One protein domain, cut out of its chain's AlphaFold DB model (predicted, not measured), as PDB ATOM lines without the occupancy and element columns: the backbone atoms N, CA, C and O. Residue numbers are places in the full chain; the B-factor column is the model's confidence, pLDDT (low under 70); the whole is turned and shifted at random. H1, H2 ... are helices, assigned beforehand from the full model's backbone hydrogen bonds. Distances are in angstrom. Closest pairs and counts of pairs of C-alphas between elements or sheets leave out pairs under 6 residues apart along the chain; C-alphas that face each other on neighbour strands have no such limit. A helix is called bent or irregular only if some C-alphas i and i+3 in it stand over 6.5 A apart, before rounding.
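Overview. This is residues 2 to 47 and 153 to 186 of the 294 residues of the protein "Probable two-component system sensor kinase" of Vibrio ponticus (UniProt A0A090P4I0). Two long helices, H2 and H3, run side by side in opposite ways as a narrow V, and a shorter helix, H1, turns off at the start of H2, where residues 2 to 12 stick out. The printed part has 80 residues with three named helices, in the order H1, H2, H3, and no named strand: all helix. It is extended, with a radius of gyration of the C-alphas of 18.4 A, and flat, spanning 58 by 36 by 13 A.

Along the chain. H1, residues 2 to 14, begins at C-alpha 2 (310.452, 261.539, 317.612). H2, residues 16 to 46, is 43.9 A long. H3, residues 153 to 186, is 50.2 A long and ends at C-alpha 186 (279.696, 278.374, 322.433); it is neither bent nor irregular, but only just: C-alphas 180 and 183 are 6.3 A apart.

Arrangement. H2 and H3 touch, their closest C-alphas, of Gln 35 and Lys 161, 6.1 A apart, at a shallow tilt of 23 degrees, opposite ways. H1 is close to H2 but not clearly touching, the closest C-alphas, of His 12 and Phe 18, 6.8 A apart, at a steep tilt of 59 degrees. H1 and H3 are apart. Every O i to N i+4 pair is within hydrogen-bond range in H1 and H2, and 28 of 30 in H3.

Size, cuts and confidence. The C-alphas of Gln 4 and Leu 47, the two farthest apart, are 58.1 A apart. Residues 48 to 152 are not printed; C-alphas 47 and 153 are 9.1 A apart across the cut. The link from H1 to H2 is tight. The model's pLDDT is under 70 at residues 2 to 13, 43 to 46 and 153 to 154.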
ATOM      1  N   LEU A   2     311.377 262.223 316.681       63.53
ATOM      2  CA  LEU A   2     310.452 261.539 317.612       63.53
ATOM      3  C   LEU A   2     309.340 262.449 318.178       63.53
ATOM      4  O   LEU A   2     308.185 262.041 318.202       63.53
ATOM      5  N   ALA A   3     309.650 263.701 318.535       59.56
ATOM      6  CA  ALA A   3     308.653 264.662 319.035       59.56
ATOM      7  C   ALA A   3     307.574 265.032 317.991       59.56
ATOM      8  O   ALA A   3     306.419 265.273 318.337       59.56
ATOM      9  N   GLN A   4     307.940 265.020 316.706       61.16
ATOM     10  CA  GLN A   4     307.043 265.331 315.589       61.16
ATOM     11  C   GLN A   4     306.103 264.151 315.272       61.16
ATOM     12  O   GLN A   4     304.919 264.345 315.018       61.16
ATOM     13  N   LYS A   5     306.599 262.908 315.394       61.22
ATOM     14  CA  LYS A   5     305.757 261.700 315.327       61.22
ATOM     15  C   LYS A   5     304.766 261.618 316.492       61.22
ATOM     16  O   LYS A   5     303.633 261.193 316.296       61.22
ATOM     17  N   PHE A   6     305.171 262.040 317.691       59.75
ATOM     18  CA  PHE A   6     304.313 262.001 318.879       59.75
ATOM     19  C   PHE A   6     303.177 263.037 318.825       59.75
ATOM     20  O   PHE A   6     302.054 262.747 319.231       59.75
ATOM     21  N   THR A   7     303.447 264.228 318.283       62.69
ATOM     22  CA  THR A   7     302.438 265.283 318.077       62.69
ATOM     23  C   THR A   7     301.430 264.907 316.994       62.69
ATOM     24  O   THR A   7     300.232 265.001 317.251       62.69
ATOM     25  N   GLN A   8     301.882 264.368 315.854       60.47
ATOM     26  CA  GLN A   8     300.983 263.825 314.825       60.47
ATOM     27  C   GLN A   8     300.116 262.674 315.350       60.47
ATOM     28  O   GLN A   8     298.915 262.633 315.092       60.47
ATOM     29  N   TRP A   9     300.692 261.751 316.128       59.97
ATOM     30  CA  TRP A   9     299.930 260.644 316.709       59.97
ATOM     31  C   TRP A   9     298.864 261.137 317.699       59.97
ATOM     32  O   TRP A   9     297.719 260.688 317.651       59.97
ATOM     33  N   ARG A  10     299.199 262.125 318.542       60.94
ATOM     34  CA  ARG A  10     298.245 262.732 319.480       60.94
ATOM     35  C   ARG A  10     297.096 263.435 318.748       60.94
ATOM     36  O   ARG A  10     295.952 263.208 319.129       60.94
ATOM     37  N   GLN A  11     297.381 264.184 317.678       60.78
ATOM     38  CA  GLN A  11     296.361 264.815 316.825       60.78
ATOM     39  C   GLN A  11     295.385 263.787 316.235       60.78
ATOM     40  O   GLN A  11     294.175 263.985 316.299       60.78
ATOM     41  N   HIS A  12     295.882 262.644 315.751       62.56
ATOM     42  CA  HIS A  12     295.011 261.575 315.256       62.56
ATOM     43  C   HIS A  12     294.100 260.993 316.345       62.56
ATOM     44  O   HIS A  12     292.935 260.725 316.072       62.56
ATOM     45  N   THR A  13     294.582 260.834 317.582       67.38
ATOM     46  CA  THR A  13     293.749 260.316 318.689       67.38
ATOM     47  C   THR A  13     292.725 261.322 319.223       67.38
ATOM     48  O   THR A  13     291.704 260.927 319.787       67.38
ATOM     49  N   THR A  14     292.982 262.621 319.054       75.50
ATOM     50  CA  THR A  14     292.072 263.698 319.470       75.50
ATOM     51  C   THR A  14     291.116 264.139 318.370       75.50
ATOM     52  O   THR A  14     290.214 264.929 318.656       75.50
ATOM     53  N   SER A  15     291.295 263.620 317.151       84.25
ATOM     54  CA  SER A  15     290.416 263.903 316.025       84.25
ATOM     55  C   SER A  15     288.980 263.505 316.347       84.25
ATOM     56  O   SER A  15     288.719 262.405 316.841       84.25
ATOM     57  N   LEU A  16     288.040 264.383 316.021       85.75
ATOM     58  CA  LEU A  16     286.607 264.156 316.122       85.75
ATOM     59  C   LEU A  16     286.210 262.862 315.409       85.75
ATOM     60  O   LEU A  16     285.485 262.051 315.980       85.75
ATOM     61  N   ALA A  17     286.723 262.631 314.199       83.81
ATOM     62  CA  ALA A  17     286.430 261.425 313.428       83.81
ATOM     63  C   ALA A  17     286.939 260.159 314.134       83.81
ATOM     64  O   ALA A  17     286.218 259.163 314.226       83.81
ATOM     65  N   PHE A  18     288.152 260.204 314.688       86.31
ATOM     66  CA  PHE A  18     288.717 259.075 315.423       86.31
ATOM     67  C   PHE A  18     287.974 258.814 316.736       86.31
ATOM     68  O   PHE A  18     287.663 257.666 317.045       86.31
ATOM     69  N   GLN A  19     287.629 259.864 317.488       84.75
ATOM     70  CA  GLN A  19     286.825 259.755 318.707       84.75
ATOM     71  C   GLN A  19     285.444 259.172 318.401       84.75
ATOM     72  O   GLN A  19     285.024 258.227 319.064       84.75
ATOM     73  N   LEU A  20     284.766 259.670 317.363       87.19
ATOM     74  CA  LEU A  20     283.494 259.133 316.877       87.19
ATOM     75  C   LEU A  20     283.605 257.648 316.538       87.19
ATOM     76  O   LEU A  20     282.806 256.851 317.023       87.19
ATOM     77  N   PHE A  21     284.605 257.266 315.743       88.25
ATOM     78  CA  PHE A  21     284.796 255.878 315.334       88.25
ATOM     79  C   PHE A  21     285.146 254.970 316.519       88.25
ATOM     80  O   PHE A  21     284.597 253.878 316.645       88.25
ATOM     81  N   SER A  22     286.010 255.433 317.424       87.62
ATOM     82  CA  SER A  22     286.380 254.717 318.645       87.62
ATOM     83  C   SER A  22     285.171 254.500 319.552       87.62
ATOM     84  O   SER A  22     284.929 253.378 319.996       87.62
ATOM     85  N   TYR A  23     284.357 255.536 319.763       89.06
ATOM     86  CA  TYR A  23     283.127 255.420 320.530       89.06
ATOM     87  C   TYR A  23     282.110 254.501 319.854       89.06
ATOM     88  O   TYR A  23     281.509 253.675 320.532       89.06
ATOM     89  N   MET A  24     281.941 254.591 318.533       89.31
ATOM     90  CA  MET A  24     281.021 253.718 317.804       89.31
ATOM     91  C   MET A  24     281.454 252.260 317.852       89.31
ATOM     92  O   MET A  24     280.633 251.391 318.135       89.31
ATOM     93  N   SER A  25     282.745 251.995 317.670       91.31
ATOM     94  CA  SER A  25     283.317 250.663 317.845       91.31
ATOM     95  C   SER A  25     283.115 250.151 319.276       91.31
ATOM     96  O   SER A  25     282.644 249.031 319.469       91.31
ATOM     97  N   GLY A  26     283.360 250.994 320.286       92.06
ATOM     98  CA  GLY A  26     283.122 250.660 321.691       92.06
ATOM     99  C   GLY A  26     281.655 250.345 321.994       92.06
ATOM    100  O   GLY A  26     281.366 249.372 322.681       92.06
ATOM    101  N   VAL A  27     280.719 251.111 321.429       92.19
ATOM    102  CA  VAL A  27     279.275 250.871 321.556       92.19
ATOM    103  C   VAL A  27     278.879 249.544 320.926       92.19
ATOM    104  O   VAL A  27     278.186 248.757 321.567       92.19
ATOM    105  N   VAL A  28     279.336 249.269 319.702       92.12
ATOM    106  CA  VAL A  28     279.066 247.993 319.024       92.12
ATOM    107  C   VAL A  28     279.622 246.832 319.847       92.12
ATOM    108  O   VAL A  28     278.909 245.861 320.091       92.12
ATOM    109  N   LEU A  29     280.850 246.953 320.354       94.06
ATOM    110  CA  LEU A  29     281.465 245.941 321.206       94.06
ATOM    111  C   LEU A  29     280.671 245.730 322.505       94.06
ATOM    112  O   LEU A  29     280.402 244.591 322.877       94.06
ATOM    113  N   CYS A  30     280.234 246.803 323.169       91.25
ATOM    114  CA  CYS A  30     279.386 246.721 324.358       91.25
ATOM    115  C   CYS A  30     278.044 246.040 324.072       91.25
ATOM    116  O   CYS A  30     277.618 245.202 324.865       91.25
ATOM    117  N   ILE A  31     277.392 246.359 322.947       92.12
ATOM    118  CA  ILE A  31     276.145 245.704 322.529       92.12
ATOM    119  C   ILE A  31     276.387 244.205 322.339       92.12
ATOM    120  O   ILE A  31     275.655 243.401 322.913       92.12
ATOM    121  N   LEU A  32     277.429 243.824 321.593       91.19
ATOM    122  CA  LEU A  32     277.752 242.423 321.319       91.19
ATOM    123  C   LEU A  32     278.080 241.647 322.599       91.19
ATOM    124  O   LEU A  32     277.562 240.548 322.798       91.19
ATOM    125  N   LEU A  33     278.888 242.220 323.495       92.00
ATOM    126  CA  LEU A  33     279.218 241.598 324.777       92.00
ATOM    127  C   LEU A  33     277.974 241.420 325.650       92.00
ATOM    128  O   LEU A  33     277.769 240.341 326.203       92.00
ATOM    129  N   LEU A  34     277.121 242.442 325.747       88.81
ATOM    130  CA  LEU A  34     275.923 242.382 326.582       88.81
ATOM    131  C   LEU A  34     274.884 241.405 326.018       88.81
ATOM    132  O   LEU A  34     274.277 240.650 326.778       88.81
ATOM    133  N   GLN A  35     274.706 241.373 324.693       89.19
ATOM    134  CA  GLN A  35     273.864 240.381 324.020       89.19
ATOM    135  C   GLN A  35     274.380 238.964 324.272       89.19
ATOM    136  O   GLN A  35     273.609 238.115 324.709       89.19
ATOM    137  N   THR A  36     275.682 238.731 324.093       86.56
ATOM    138  CA  THR A  36     276.303 237.417 324.324       86.56
ATOM    139  C   THR A  36     276.161 236.975 325.783       86.56
ATOM    140  O   THR A  36     275.808 235.831 326.059       86.56
ATOM    141  N   ALA A  37     276.375 237.884 326.738       85.31
ATOM    142  CA  ALA A  37     276.185 237.601 328.158       85.31
ATOM    143  C   ALA A  37     274.719 237.267 328.486       85.31
ATOM    144  O   ALA A  37     274.450 236.334 329.241       85.31
ATOM    145  N   THR A  38     273.773 238.000 327.891       82.56
ATOM    146  CA  THR A  38     272.333 237.758 328.067       82.56
ATOM    147  C   THR A  38     271.930 236.408 327.486       82.56
ATOM    148  O   THR A  38     271.231 235.652 328.154       82.56
ATOM    149  N   GLU A  39     272.402 236.062 326.287       79.56
ATOM    150  CA  GLU A  39     272.185 234.746 325.677       79.56
ATOM    151  C   GLU A  39     272.715 233.622 326.566       79.56
ATOM    152  O   GLU A  39     271.978 232.688 326.877       79.56
ATOM    153  N   GLN A  40     273.961 233.725 327.035       77.19
ATOM    154  CA  GLN A  40     274.559 232.719 327.915       77.19
ATOM    155  C   GLN A  40     273.781 232.566 329.225       77.19
ATOM    156  O   GLN A  40     273.523 231.442 329.666       77.19
ATOM    157  N   ALA A  41     273.375 233.681 329.837       75.81
ATOM    158  CA  ALA A  41     272.568 233.672 331.050       75.81
ATOM    159  C   ALA A  41     271.195 233.026 330.811       75.81
ATOM    160  O   ALA A  41     270.755 232.192 331.610       75.81
ATOM    161  N   LEU A  42     270.536 233.353 329.694       72.44
ATOM    162  CA  LEU A  42     269.228 232.804 329.359       72.44
ATOM    163  C   LEU A  42     269.327 231.304 329.061       72.44
ATOM    164  O   LEU A  42     268.548 230.537 329.618       72.44
ATOM    165  N   ILE A  43     270.314 230.866 328.270       69.75
ATOM    166  CA  ILE A  43     270.539 229.445 327.947       69.75
ATOM    167  C   ILE A  43     270.775 228.643 329.224       69.75
ATOM    168  O   ILE A  43     270.168 227.591 329.423       69.75
ATOM    169  N   ARG A  44     271.627 229.152 330.121       69.19
ATOM    170  CA  ARG A  44     271.945 228.478 331.384       69.19
ATOM    171  C   ARG A  44     270.722 228.318 332.288       69.19
ATOM    172  O   ARG A  44     270.630 227.322 332.997       69.19
ATOM    173  N   THR A  45     269.805 229.281 332.259       65.25
ATOM    174  CA  THR A  45     268.643 229.314 333.158       65.25
ATOM    175  C   THR A  45     267.430 228.580 332.576       65.25
ATOM    176  O   THR A  45     266.695 227.937 333.315       65.25
ATOM    177  N   MET A  46     267.214 228.649 331.259       63.12
ATOM    178  CA  MET A  46     265.994 228.154 330.599       63.12
ATOM    179  C   MET A  46     266.124 226.781 329.932       63.12
ATOM    180  O   MET A  46     265.096 226.170 329.662       63.12
ATOM    181  N   LEU A  47     267.327 226.262 329.650       70.31
ATOM    182  CA  LEU A  47     267.485 224.908 329.081       70.31
ATOM    183  C   LEU A  47     267.537 223.791 330.143       70.31
ATOM    184  O   LEU A  47     267.973 222.673 329.864       70.31
ATOM    185  N   PHE A 153     261.484 230.559 323.923       65.62
ATOM    186  CA  PHE A 153     262.818 231.078 324.211       65.62
ATOM    187  C   PHE A 153     263.436 231.886 323.057       65.62
ATOM    188  O   PHE A 153     263.956 232.972 323.304       65.62
ATOM    189  N   ILE A 154     263.314 231.435 321.799       67.94
ATOM    190  CA  ILE A 154     263.867 232.158 320.632       67.94
ATOM    191  C   ILE A 154     263.245 233.558 320.485       67.94
ATOM    192  O   ILE A 154     263.957 234.530 320.226       67.94
ATOM    193  N   ASN A 155     261.934 233.699 320.703       72.50
ATOM    194  CA  ASN A 155     261.264 234.998 320.599       72.50
ATOM    195  C   ASN A 155     261.670 235.952 321.732       72.50
ATOM    196  O   ASN A 155     261.903 237.132 321.474       72.50
ATOM    197  N   TYR A 156     261.811 235.451 322.967       72.31
ATOM    198  CA  TYR A 156     262.311 236.257 324.086       72.31
ATOM    199  C   TYR A 156     263.759 236.705 323.872       72.31
ATOM    200  O   TYR A 156     264.060 237.875 324.105       72.31
ATOM    201  N   LEU A 157     264.622 235.822 323.358       74.06
ATOM    202  CA  LEU A 157     265.999 236.164 322.990       74.06
ATOM    203  C   LEU A 157     266.053 237.271 321.936       74.06
ATOM    204  O   LEU A 157     266.786 238.249 322.090       74.06
ATOM    205  N   ASN A 158     265.269 237.138 320.864       80.00
ATOM    206  CA  ASN A 158     265.237 238.136 319.796       80.00
ATOM    207  C   ASN A 158     264.684 239.478 320.300       80.00
ATOM    208  O   ASN A 158     265.265 240.526 320.015       80.00
ATOM    209  N   GLY A 159     263.626 239.454 321.115       85.31
ATOM    210  CA  GLY A 159     263.071 240.653 321.747       85.31
ATOM    211  C   GLY A 159     264.078 241.360 322.658       85.31
ATOM    212  O   GLY A 159     264.275 242.570 322.533       85.31
ATOM    213  N   SER A 160     264.784 240.620 323.522       83.88
ATOM    214  CA  SER A 160     265.791 241.208 324.414       83.88
ATOM    215  C   SER A 160     266.956 241.834 323.648       83.88
ATOM    216  O   SER A 160     267.421 242.907 324.026       83.88
ATOM    217  N   LYS A 161     267.393 241.227 322.532       86.75
ATOM    218  CA  LYS A 161     268.455 241.790 321.678       86.75
ATOM    219  C   LYS A 161     268.081 243.158 321.123       86.75
ATOM    220  O   LYS A 161     268.917 244.061 321.156       86.75
ATOM    221  N   ILE A 162     266.846 243.299 320.637       90.00
ATOM    222  CA  ILE A 162     266.334 244.553 320.071       90.00
ATOM    223  C   ILE A 162     266.261 245.624 321.158       90.00
ATOM    224  O   ILE A 162     266.755 246.730 320.955       90.00
ATOM    225  N   ILE A 163     265.703 245.292 322.325       91.25
ATOM    226  CA  ILE A 163     265.561 246.238 323.442       91.25
ATOM    227  C   ILE A 163     266.932 246.724 323.924       91.25
ATOM    228  O   ILE A 163     267.132 247.928 324.095       91.25
ATOM    229  N   ILE A 164     267.894 245.812 324.100       89.81
ATOM    230  CA  ILE A 164     269.260 246.146 324.520       89.81
ATOM    231  C   ILE A 164     269.937 247.055 323.489       89.81
ATOM    232  O   ILE A 164     270.469 248.106 323.852       89.81
ATOM    233  N   ALA A 165     269.889 246.680 322.208       90.69
ATOM    234  CA  ALA A 165     270.501 247.459 321.139       90.69
ATOM    235  C   ALA A 165     269.892 248.866 321.049       90.69
ATOM    236  O   ALA A 165     270.629 249.849 320.997       90.69
ATOM    237  N   LEU A 166     268.560 248.973 321.100       94.06
ATOM    238  CA  LEU A 166     267.854 250.251 321.039       94.06
ATOM    239  C   LEU A 166     268.197 251.144 322.235       94.06
ATOM    240  O   LEU A 166     268.489 252.324 322.058       94.06
ATOM    241  N   THR A 167     268.216 250.579 323.444       92.94
ATOM    242  CA  THR A 167     268.525 251.324 324.672       92.94
ATOM    243  C   THR A 167     269.936 251.908 324.624       92.94
ATOM    244  O   THR A 167     270.125 253.097 324.886       92.94
ATOM    245  N   ILE A 168     270.926 251.097 324.238       91.62
ATOM    246  CA  ILE A 168     272.317 251.548 324.130       91.62
ATOM    247  C   ILE A 168     272.464 252.592 323.016       91.62
ATOM    248  O   ILE A 168     273.137 253.605 323.215       91.62
ATOM    249  N   LEU A 169     271.811 252.390 321.868       92.69
ATOM    250  CA  LEU A 169     271.876 253.318 320.740       92.69
ATOM    251  C   LEU A 169     271.289 254.690 321.092       92.69
ATOM    252  O   LEU A 169     271.903 255.713 320.792       92.69
ATOM    253  N   VAL A 170     270.133 254.723 321.761       94.25
ATOM    254  CA  VAL A 170     269.498 255.970 322.216       94.25
ATOM    255  C   VAL A 170     270.385 256.685 323.231       94.25
ATOM    256  O   VAL A 170     270.638 257.882 323.088       94.25
ATOM    257  N   LEU A 171     270.911 255.961 324.224       92.62
ATOM    258  CA  LEU A 171     271.803 256.535 325.229       92.62
ATOM    259  C   LEU A 171     273.043 257.159 324.576       92.62
ATOM    260  O   LEU A 171     273.409 258.297 324.875       92.62
ATOM    261  N   PHE A 172     273.655 256.434 323.641       90.75
ATOM    262  CA  PHE A 172     274.824 256.910 322.922       90.75
ATOM    263  C   PHE A 172     274.516 258.117 322.029       90.75
ATOM    264  O   PHE A 172     275.270 259.088 322.032       90.75
ATOM    265  N   SER A 173     273.390 258.093 321.311       91.44
ATOM    266  CA  SER A 173     272.937 259.208 320.473       91.44
ATOM    267  C   SER A 173     272.787 260.498 321.283       91.44
ATOM    268  O   SER A 173     273.283 261.547 320.870       91.44
ATOM    269  N   ILE A 174     272.197 260.419 322.481       92.56
ATOM    270  CA  ILE A 174     272.037 261.570 323.379       92.56
ATOM    271  C   ILE A 174     273.395 262.103 323.853       92.56
ATOM    272  O   ILE A 174     273.616 263.317 323.858       92.56
ATOM    273  N   ILE A 175     274.314 261.217 324.255       90.12
ATOM    274  CA  ILE A 175     275.666 261.611 324.682       90.12
ATOM    275  C   ILE A 175     276.395 262.313 323.538       90.12
ATOM    276  O   ILE A 175     276.996 263.373 323.739       90.12
ATOM    277  N   LEU A 176     276.313 261.748 322.333       89.25
ATOM    278  CA  LEU A 176     277.007 262.280 321.177       89.25
ATOM    279  C   LEU A 176     276.438 263.630 320.734       89.25
ATOM    280  O   LEU A 176     277.201 264.567 320.497       89.25
ATOM    281  N   ALA A 177     275.111 263.758 320.698       90.44
ATOM    282  CA  ALA A 177     274.440 265.017 320.398       90.44
ATOM    283  C   ALA A 177     274.899 266.129 321.351       90.44
ATOM    284  O   ALA A 177     275.283 267.203 320.894       90.44
ATOM    285  N   ARG A 178     274.957 265.861 322.663       88.38
ATOM    286  CA  ARG A 178     275.428 266.846 323.653       88.38
ATOM    287  C   ARG A 178     276.897 267.223 323.462       88.38
ATOM    288  O   ARG A 178     277.220 268.408 323.504       88.38
ATOM    289  N   LYS A 179     277.770 266.241 323.210       86.44
ATOM    290  CA  LYS A 179     279.205 266.465 322.960       86.44
ATOM    291  C   LYS A 179     279.471 267.345 321.736       86.44
ATOM    292  O   LYS A 179     280.420 268.119 321.762       86.44
ATOM    293  N   LEU A 180     278.652 267.231 320.690       87.88
ATOM    294  CA  LEU A 180     278.784 268.028 319.465       87.88
ATOM    295  C   LEU A 180     278.106 269.401 319.571       87.88
ATOM    296  O   LEU A 180     278.650 270.397 319.102       87.88
ATOM    297  N   GLN A 181     276.930 269.475 320.195       90.25
ATOM    298  CA  GLN A 181     276.156 270.715 320.287       90.25
ATOM    299  C   GLN A 181     276.788 271.750 321.220       90.25
ATOM    300  O   GLN A 181     276.750 272.941 320.920       90.25
ATOM    301  N   GLN A 182     277.368 271.322 322.344       88.50
ATOM    302  CA  GLN A 182     277.954 272.239 323.325       88.50
ATOM    303  C   GLN A 182     279.052 273.151 322.732       88.50
ATOM    304  O   GLN A 182     278.936 274.368 322.895       88.50
ATOM    305  N   PRO A 183     280.086 272.638 322.027       87.75
ATOM    306  CA  PRO A 183     281.108 273.496 321.427       87.75
ATOM    307  C   PRO A 183     280.559 274.386 320.302       87.75
ATOM    308  O   PRO A 183     280.949 275.548 320.202       87.75
ATOM    309  N   LEU A 184     279.606 273.889 319.505       90.06
ATOM    310  CA  LEU A 184     278.960 274.682 318.453       90.06
ATOM    311  C   LEU A 184     278.148 275.852 319.021       90.06
ATOM    312  O   LEU A 184     278.209 276.959 318.490       90.06
ATOM    313  N   ASN A 185     277.416 275.634 320.114       90.75
ATOM    314  CA  ASN A 185     276.650 276.696 320.763       90.75
ATOM    315  C   ASN A 185     277.560 277.777 321.352       90.75
ATOM    316  O   ASN A 185     277.247 278.955 321.208       90.75
ATOM    317  N   ARG A 186     278.705 277.401 321.940       89.88
ATOM    318  CA  ARG A 186     279.696 278.374 322.433       89.88
ATOM    319  C   ARG A 186     280.286 279.220 321.307       89.88
ATOM    320  O   ARG A 186     280.342 280.437 321.428       89.88
TER     321      ARG A 186